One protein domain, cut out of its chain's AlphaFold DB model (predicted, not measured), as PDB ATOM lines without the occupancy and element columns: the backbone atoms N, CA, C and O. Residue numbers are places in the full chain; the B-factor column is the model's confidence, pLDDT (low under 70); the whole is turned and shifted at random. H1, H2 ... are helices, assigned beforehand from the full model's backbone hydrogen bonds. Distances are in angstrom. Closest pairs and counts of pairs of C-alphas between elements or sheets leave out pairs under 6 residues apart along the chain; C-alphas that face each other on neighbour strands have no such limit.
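This is residues 67 to 131 of the 286 residues of an uncharacterized protein of Pseudogymnoascus destructans (strain ATCC MYA-4855 / 20631-21) (UniProt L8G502). The model has little regular structure: two short helices, H1 and H2, lie side by side as a helical hairpin, and a long chain with no named element loops out beyond H2 and folds back across one side of the pair. The printed part has 65 residues, with two named helices in the order H1, H2 and no named strand. The class is all helix, though the named elements hold only 20 residues. The whole is compact, with a radius of gyration of the C-alphas of 11.6 A and spans of 33 by 25 by 16 A.

H1, residues 68 to 78, and H2, residues 83 to 91, touch, their closest C-alphas being those of Phe 76 and Ser 83, 5.9 A apart. This hairpin has a shallow tilt of 1 degrees, opposite ways. Every O i to N i+4 pair is within hydrogen-bond range in H1, and 4 of 5 in H2.

H1 is 15.3 A long, from C-alpha 68 at (-47.570, 56.585, 1.172). H2 is 12.2 A long and ends at C-alpha 91, (-42.236, 52.584, -6.929).

The C-alphas farthest apart, of Gly 103 and Glu 129, are 34.2 A apart. The printed part has no cut. The link H1 to H2 is tight; residues 92 to 131 hold no named element. Residues 67 to 70 and 127 to 131 have pLDDT under 70.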
ATOM      1  N   PRO A  67     -48.972  57.848   5.692       67.69
ATOM      2  CA  PRO A  67     -48.026  58.247   4.655       67.69
ATOM      3  C   PRO A  67     -47.889  57.166   3.564       67.69
ATOM      4  O   PRO A  67     -47.973  55.976   3.892       67.69
ATOM      5  N   PRO A  68     -47.637  57.534   2.289       69.25
ATOM      6  CA  PRO A  68     -47.570  56.585   1.172       69.25
ATOM      7  C   PRO A  68     -46.613  55.410   1.408       69.25
ATOM      8  O   PRO A  68     -46.964  54.267   1.119       69.25
ATOM      9  N   ASP A  69     -45.447  55.671   2.002       68.06
ATOM     10  CA  ASP A  69     -44.443  54.644   2.303       68.06
ATOM     11  C   ASP A  69     -44.952  53.640   3.348       68.06
ATOM     12  O   ASP A  69     -44.780  52.427   3.208       68.06
ATOM     13  N   THR A  70     -45.654  54.132   4.371       69.25
ATOM     14  CA  THR A  70     -46.249  53.295   5.417       69.25
ATOM     15  C   THR A  70     -47.422  52.483   4.872       69.25
ATOM     16  O   THR A  70     -47.541  51.294   5.170       69.25
ATOM     17  N   GLN A  71     -48.259  53.088   4.025       76.06
ATOM     18  CA  GLN A  71     -49.370  52.406   3.363       76.06
ATOM     19  C   GLN A  71     -48.872  51.299   2.422       76.06
ATOM     20  O   GLN A  71     -49.400  50.185   2.442       76.06
ATOM     21  N   GLY A  72     -47.830  51.578   1.632       81.38
ATOM     22  CA  GLY A  72     -47.207  50.597   0.745       81.38
ATOM     23  C   GLY A  72     -46.581  49.435   1.509       81.38
ATOM     24  O   GLY A  72     -46.787  48.273   1.147       81.38
ATOM     25  N   MET A  73     -45.894  49.727   2.618       80.56
ATOM     26  CA  MET A  73     -45.342  48.700   3.502       80.56
ATOM     27  C   MET A  73     -46.442  47.813   4.099       80.56
ATOM     28  O   MET A  73     -46.348  46.588   4.036       80.56
ATOM     29  N   GLN A  74     -47.514  48.404   4.633       77.19
ATOM     30  CA  GLN A  74     -48.623  47.638   5.207       77.19
ATOM     31  C   GLN A  74     -49.330  46.765   4.155       77.19
ATOM     32  O   GLN A  74     -49.566  45.585   4.411       77.19
ATOM     33  N   LEU A  75     -49.577  47.282   2.943       85.12
ATOM     34  CA  LEU A  75     -50.109  46.493   1.819       85.12
ATOM     35  C   LEU A  75     -49.205  45.314   1.443       85.12
ATOM     36  O   LEU A  75     -49.680  44.237   1.088       85.12
ATOM     37  N   PHE A  76     -47.888  45.505   1.497       86.06
ATOM     38  CA  PHE A  76     -46.933  44.454   1.158       86.06
ATOM     39  C   PHE A  76     -46.886  43.348   2.223       86.06
ATOM     40  O   PHE A  76     -46.668  42.168   1.906       86.06
ATOM     41  N   LEU A  77     -47.061  43.731   3.489       83.00
ATOM     42  CA  LEU A  77     -47.056  42.830   4.636       83.00
ATOM     43  C   LEU A  77     -48.387  42.102   4.832       83.00
ATOM     44  O   LEU A  77     -48.349  40.981   5.334       83.00
ATOM     45  N   SER A  78     -49.521  42.657   4.384       82.25
ATOM     46  CA  SER A  78     -50.826  41.980   4.488       82.25
ATOM     47  C   SER A  78     -50.866  40.651   3.728       82.25
ATOM     48  O   SER A  78     -51.635  39.760   4.071       82.25
ATOM     49  N   LYS A  79     -50.013  40.497   2.701       86.56
ATOM     50  CA  LYS A  79     -49.966  39.322   1.809       86.56
ATOM     51  C   LYS A  79     -51.310  39.003   1.142       86.56
ATOM     52  O   LYS A  79     -51.509  37.885   0.678       86.56
ATOM     53  N   GLU A  80     -52.197  39.988   1.027       88.31
ATOM     54  CA  GLU A  80     -53.491  39.835   0.349       88.31
ATOM     55  C   GLU A  80     -53.364  39.985  -1.172       88.31
ATOM     56  O   GLU A  80     -54.087  39.345  -1.936       88.31
ATOM     57  N   PHE A  81     -52.413  40.807  -1.624       92.44
ATOM     58  CA  PHE A  81     -52.213  41.137  -3.034       92.44
ATOM     59  C   PHE A  81     -50.856  40.652  -3.553       92.44
ATOM     60  O   PHE A  81     -49.923  40.376  -2.794       92.44
ATOM     61  N   CYS A  82     -50.722  40.580  -4.881       93.31
ATOM     62  CA  CYS A  82     -49.453  40.266  -5.536       93.31
ATOM     63  C   CYS A  82     -48.345  41.206  -5.035       93.31
ATOM     64  O   CYS A  82     -48.422  42.417  -5.239       93.31
ATOM     65  N   SER A  83     -47.277  40.659  -4.447       92.69
ATOM     66  CA  SER A  83     -46.203  41.464  -3.850       92.69
ATOM     67  C   SER A  83     -45.498  42.368  -4.866       92.69
ATOM     68  O   SER A  83     -45.206  43.518  -4.556       92.69
ATOM     69  N   ARG A  84     -45.276  41.888  -6.101       93.12
ATOM     70  CA  ARG A  84     -44.719  42.707  -7.196       93.12
ATOM     71  C   ARG A  84     -45.690  43.812  -7.611       93.12
ATOM     72  O   ARG A  84     -45.262  44.926  -7.875       93.12
ATOM     73  N   GLY A  85     -46.987  43.508  -7.600       93.44
ATOM     74  CA  GLY A  85     -48.048  44.480  -7.842       93.44
ATOM     75  C   GLY A  85     -48.082  45.600  -6.808       93.44
ATOM     76  O   GLY A  85     -48.157  46.768  -7.177       93.44
ATOM     77  N   VAL A  86     -47.981  45.255  -5.525       92.88
ATOM     78  CA  VAL A  86     -47.898  46.257  -4.458       92.88
ATOM     79  C   VAL A  86     -46.657  47.121  -4.651       92.88
ATOM     80  O   VAL A  86     -46.797  48.328  -4.764       92.88
ATOM     81  N   LEU A  87     -45.464  46.534  -4.790       91.56
ATOM     82  CA  LEU A  87     -44.230  47.312  -4.974       91.56
ATOM     83  C   LEU A  87     -44.302  48.247  -6.188       91.56
ATOM     84  O   LEU A  87     -44.016  49.433  -6.067       91.56
ATOM     85  N   SER A  88     -44.756  47.734  -7.332       92.19
ATOM     86  CA  SER A  88     -44.888  48.516  -8.563       92.19
ATOM     87  C   SER A  88     -45.865  49.688  -8.410       92.19
ATOM     88  O   SER A  88     -45.637  50.755  -8.966       92.19
ATOM     89  N   GLN A  89     -46.913  49.543  -7.587       92.44
ATOM     90  CA  GLN A  89     -47.863  50.629  -7.326       92.44
ATOM     91  C   GLN A  89     -47.213  51.863  -6.682       92.44
ATOM     92  O   GLN A  89     -47.623  52.982  -6.981       92.44
ATOM     93  N   PHE A  90     -46.230  51.656  -5.803       88.94
ATOM     94  CA  PHE A  90     -45.588  52.727  -5.032       88.94
ATOM     95  C   PHE A  90     -44.243  53.173  -5.616       88.94
ATOM     96  O   PHE A  90     -43.825  54.299  -5.367       88.94
ATOM     97  N   LEU A  91     -43.571  52.312  -6.386       88.81
ATOM     98  CA  LEU A  91     -42.236  52.584  -6.929       88.81
ATOM     99  C   LEU A  91     -42.241  52.970  -8.416       88.81
ATOM    100  O   LEU A  91     -41.330  53.673  -8.850       88.81
ATOM    101  N   ASP A  92     -43.252  52.552  -9.187       89.06
ATOM    102  CA  ASP A  92     -43.329  52.805 -10.629       89.06
ATOM    103  C   ASP A  92     -44.406  53.843 -10.983       89.06
ATOM    104  O   ASP A  92     -45.346  54.118 -10.229       89.06
ATOM    105  N   GLN A  93     -44.311  54.396 -12.194       87.50
ATOM    106  CA  GLN A  93     -45.378  55.226 -12.749       87.50
ATOM    107  C   GLN A  93     -46.624  54.380 -13.033       87.50
ATOM    108  O   GLN A  93     -46.530  53.222 -13.431       87.50
ATOM    109  N   LYS A  94     -47.813  54.983 -12.920       87.50
ATOM    110  CA  LYS A  94     -49.101  54.286 -13.099       87.50
ATOM    111  C   LYS A  94     -49.258  53.570 -14.445       87.50
ATOM    112  O   LYS A  94     -49.932  52.548 -14.525       87.50
ATOM    113  N   LEU A  95     -48.631  54.092 -15.500       86.50
ATOM    114  CA  LEU A  95     -48.628  53.473 -16.832       86.50
ATOM    115  C   LEU A  95     -47.722  52.236 -16.920       86.50
ATOM    116  O   LEU A  95     -47.925  51.402 -17.799       86.50
ATOM    117  N   ASP A  96     -46.766  52.108 -16.002       89.44
ATOM    118  CA  ASP A  96     -45.772  51.037 -15.950       89.44
ATOM    119  C   ASP A  96     -46.090  49.986 -14.884       89.44
ATOM    120  O   ASP A  96     -45.300  49.066 -14.675       89.44
ATOM    121  N   TRP A  97     -47.248  50.088 -14.221       92.94
ATOM    122  CA  TRP A  97     -47.636  49.160 -13.169       92.94
ATOM    123  C   TRP A  97     -47.684  47.716 -13.663       92.94
ATOM    124  O   TRP A  97     -48.401  47.364 -14.601       92.94
ATOM    125  N   ARG A  98     -46.954  46.848 -12.965       91.81
ATOM    126  CA  ARG A  98     -46.832  45.420 -13.275       91.81
ATOM    127  C   ARG A  98     -47.150  44.565 -12.063       91.81
ATOM    128  O   ARG A  98     -47.210  45.040 -10.937       91.81
ATOM    129  N   TRP A  99     -47.360  43.281 -12.307       95.12
ATOM    130  CA  TRP A  99     -47.467  42.224 -11.299       95.12
ATOM    131  C   TRP A  99     -46.653  41.014 -11.765       95.12
ATOM    132  O   TRP A  99     -45.942  41.119 -12.761       95.12
ATOM    133  N   CYS A 100     -46.686  39.892 -11.044       95.12
ATOM    134  CA  CYS A 100     -45.929  38.706 -11.445       95.12
ATOM    135  C   CYS A 100     -46.384  38.196 -12.818       95.12
ATOM    136  O   CYS A 100     -47.444  37.589 -12.896       95.12
ATOM    137  N   MET A 101     -45.605  38.417 -13.876       94.19
ATOM    138  CA  MET A 101     -45.960  37.975 -15.228       94.19
ATOM    139  C   MET A 101     -45.606  36.500 -15.445       94.19
ATOM    140  O   MET A 101     -44.759  35.931 -14.751       94.19
ATOM    141  N   GLU A 102     -46.247  35.863 -16.422       91.88
ATOM    142  CA  GLU A 102     -45.862  34.527 -16.879       91.88
ATOM    143  C   GLU A 102     -44.387  34.491 -17.330       91.88
ATOM    144  O   GLU A 102     -43.896  35.400 -17.997       91.88
ATOM    145  N   GLY A 103     -43.662  33.447 -16.920       88.38
ATOM    146  CA  GLY A 103     -42.212  33.322 -17.123       88.38
ATOM    147  C   GLY A 103     -41.352  33.934 -16.009       88.38
ATOM    148  O   GLY A 103     -40.158  33.649 -15.947       88.38
ATOM    149  N   GLU A 104     -41.937  34.712 -15.094       88.88
ATOM    150  CA  GLU A 104     -41.248  35.214 -13.902       88.88
ATOM    151  C   GLU A 104     -41.470  34.301 -12.689       88.88
ATOM    152  O   GLU A 104     -42.458  33.570 -12.597       88.88
ATOM    153  N   VAL A 105     -40.575  34.389 -11.700       89.38
ATOM    154  CA  VAL A 105     -40.786  33.726 -10.405       89.38
ATOM    155  C   VAL A 105     -41.972  34.401  -9.694       89.38
ATOM    156  O   VAL A 105     -41.921  35.626  -9.479       89.38
ATOM    157  N   PRO A 106     -43.036  33.646  -9.346       92.62
ATOM    158  CA  PRO A 106     -44.194  34.194  -8.656       92.62
ATOM    159  C   PRO A 106     -43.861  34.516  -7.195       92.62
ATOM    160  O   PRO A 106     -43.001  33.890  -6.574       92.62
ATOM    161  N   CYS A 107     -44.540  35.519  -6.639       90.62
ATOM    162  CA  CYS A 107     -44.451  35.825  -5.210       90.62
ATOM    163  C   CYS A 107     -45.231  34.803  -4.367       90.62
ATOM    164  O   CYS A 107     -45.994  34.011  -4.903       90.62
ATOM    165  N   SER A 108     -45.112  34.870  -3.038       88.38
ATOM    166  CA  SER A 108     -45.800  33.946  -2.119       88.38
ATOM    167  C   SER A 108     -47.333  33.974  -2.202       88.38
ATOM    168  O   SER A 108     -47.978  33.068  -1.689       88.38
ATOM    169  N   VAL A 109     -47.911  35.022  -2.800       91.75
ATOM    170  CA  VAL A 109     -49.364  35.185  -2.977       91.75
ATOM    171  C   VAL A 109     -49.830  34.628  -4.326       91.75
ATOM    172  O   VAL A 109     -50.906  34.043  -4.427       91.75
ATOM    173  N   CYS A 110     -49.019  34.773  -5.374       91.88
ATOM    174  CA  CYS A 110     -49.347  34.265  -6.703       91.88
ATOM    175  C   CYS A 110     -48.997  32.773  -6.783       91.88
ATOM    176  O   CYS A 110     -47.860  32.388  -6.535       91.88
ATOM    177  N   GLN A 111     -49.941  31.922  -7.184       86.56
ATOM    178  CA  GLN A 111     -49.649  30.496  -7.408       86.56
ATOM    179  C   GLN A 111     -48.852  30.270  -8.701       86.56
ATOM    180  O   GLN A 111     -48.007  29.382  -8.778       86.56
ATOM    181  N   CYS A 112     -49.105  31.096  -9.715       90.69
ATOM    182  CA  CYS A 112     -48.398  31.133 -10.989       90.69
ATOM    183  C   CYS A 112     -48.362  32.574 -11.522       90.69
ATOM    184  O   CYS A 112     -49.003  33.468 -10.964       90.69
ATOM    185  N   GLY A 113     -47.570  32.814 -12.569       90.50
ATOM    186  CA  GLY A 113     -47.525  34.113 -13.237       90.50
ATOM    187  C   GLY A 113     -48.840  34.439 -13.951       90.50
ATOM    188  O   GLY A 113     -49.527  33.553 -14.456       90.50
ATOM    189  N   HIS A 114     -49.181  35.721 -13.992       91.56
ATOM    190  CA  HIS A 114     -50.342  36.249 -14.693       91.56
ATOM    191  C   HIS A 114     -50.042  36.363 -16.196       91.56
ATOM    192  O   HIS A 114     -49.016  36.921 -16.590       91.56
ATOM    193  N   ALA A 115     -50.952  35.860 -17.034       91.12
ATOM    194  CA  ALA A 115     -50.860  35.985 -18.493       91.12
ATOM    195  C   ALA A 115     -51.276  37.384 -18.986       91.12
ATOM    196  O   ALA A 115     -50.777  37.880 -19.995       91.12
ATOM    197  N   GLU A 116     -52.191  38.032 -18.265       91.00
ATOM    198  CA  GLU A 116     -52.692  39.361 -18.600       91.00
ATOM    199  C   GLU A 116     -51.861  40.454 -17.925       91.00
ATOM    200  O   GLU A 116     -51.377  40.297 -16.802       91.00
ATOM    201  N   VAL A 117     -51.714  41.590 -18.609       89.75
ATOM    202  CA  VAL A 117     -51.080  42.784 -18.039       89.75
ATOM    203  C   VAL A 117     -51.981  43.349 -16.944       89.75
ATOM    204  O   VAL A 117     -53.208  43.338 -17.064       89.75
ATOM    205  N   ARG A 118     -51.372  43.871 -15.876       90.62
ATOM    206  CA  ARG A 118     -52.105  44.521 -14.792       90.62
ATOM    207  C   ARG A 118     -52.986  45.656 -15.352       90.62
ATOM    208  O   ARG A 118     -52.478  46.519 -16.068       90.62
ATOM    209  N   PRO A 119     -54.282  45.711 -15.002       89.94
ATOM    210  CA  PRO A 119     -55.141  46.813 -15.418       89.94
ATOM    211  C   PRO A 119     -54.652  48.166 -14.871       89.94
ATOM    212  O   PRO A 119     -54.439  48.307 -13.667       89.94
ATOM    213  N   ALA A 120     -54.552  49.186 -15.731       81.75
ATOM    214  CA  ALA A 120     -54.010  50.511 -15.381       81.75
ATOM    215  C   ALA A 120     -54.807  51.274 -14.299       81.75
ATOM    216  O   ALA A 120     -54.301  52.212 -13.685       81.75
ATOM    217  N   GLY A 121     -56.070  50.900 -14.074       84.25
ATOM    218  CA  GLY A 121     -56.932  51.496 -13.049       84.25
ATOM    219  C   GLY A 121     -56.978  50.730 -11.727       84.25
ATOM    220  O   GLY A 121     -57.659  51.180 -10.811       84.25
ATOM    221  N   LEU A 122     -56.317  49.573 -11.625       89.88
ATOM    222  CA  LEU A 122     -56.405  48.715 -10.445       89.88
ATOM    223  C   LEU A 122     -55.420  49.175  -9.367       89.88
ATOM    224  O   LEU A 122     -54.219  48.908  -9.463       89.88
ATOM    225  N   GLU A 123     -55.948  49.819  -8.332       91.56
ATOM    226  CA  GLU A 123     -55.215  50.219  -7.130       91.56
ATOM    227  C   GLU A 123     -55.527  49.275  -5.969       91.56
ATOM    228  O   GLU A 123     -56.688  48.996  -5.674       91.56
ATOM    229  N   PHE A 124     -54.482  48.786  -5.305       90.94
ATOM    230  CA  PHE A 124     -54.611  48.026  -4.069       90.94
ATOM    231  C   PHE A 124     -54.782  48.975  -2.889       90.94
ATOM    232  O   PHE A 124     -54.086  49.988  -2.793       90.94
ATOM    233  N   GLN A 125     -55.700  48.625  -1.992       86.31
ATOM    234  CA  GLN A 125     -56.025  49.377  -0.785       86.31
ATOM    235  C   GLN A 125     -56.153  48.404   0.385       86.31
ATOM    236  O   GLN A 125     -56.594  47.271   0.201       86.31
ATOM    237  N   LEU A 126     -55.728  48.837   1.573       77.00
ATOM    238  CA  LEU A 126     -55.875  48.045   2.790       77.00
ATOM    239  C   LEU A 126     -57.339  48.016   3.200       77.00
ATOM    240  O   LEU A 126     -58.002  49.053   3.255       77.00
ATOM    241  N   SER A 127     -57.814  46.832   3.558       68.06
ATOM    242  CA  SER A 127     -59.042  46.687   4.330       68.06
ATOM    243  C   SER A 127     -58.852  47.401   5.677       68.06
ATOM    244  O   SER A 127     -57.841  47.175   6.342       68.06
ATOM    245  N   GLN A 128     -59.800  48.247   6.106       57.28
ATOM    246  CA  GLN A 128     -59.714  48.988   7.384       57.28
ATOM    247  C   GLN A 128     -59.463  48.081   8.604       57.28
ATOM    248  O   GLN A 128     -58.886  48.526   9.590       57.28
ATOM    249  N   GLU A 129     -59.834  46.802   8.524       51.94
ATOM    250  CA  GLU A 129     -59.621  45.801   9.576       51.94
ATOM    251  C   GLU A 129     -58.152  45.343   9.711       51.94
ATOM    252  O   GLU A 129     -57.759  44.853  10.765       51.94
ATOM    253  N   ALA A 130     -57.317  45.520   8.679       49.97
ATOM    254  CA  ALA A 130     -55.927  45.046   8.664       49.97
ATOM    255  C   ALA A 130     -54.929  46.015   9.331       49.97
ATOM    256  O   ALA A 130     -53.795  45.631   9.619       49.97
ATOM    257  N   VAL A 131     -55.335  47.264   9.585       53.47
ATOM    258  CA  VAL A 131     -54.471  48.299  10.186       53.47
ATOM    259  C   VAL A 131     -54.181  48.005  11.668       53.47
ATOM    260  O   VAL A 131     -53.134  48.392  12.182       53.47
TER     261      VAL A 131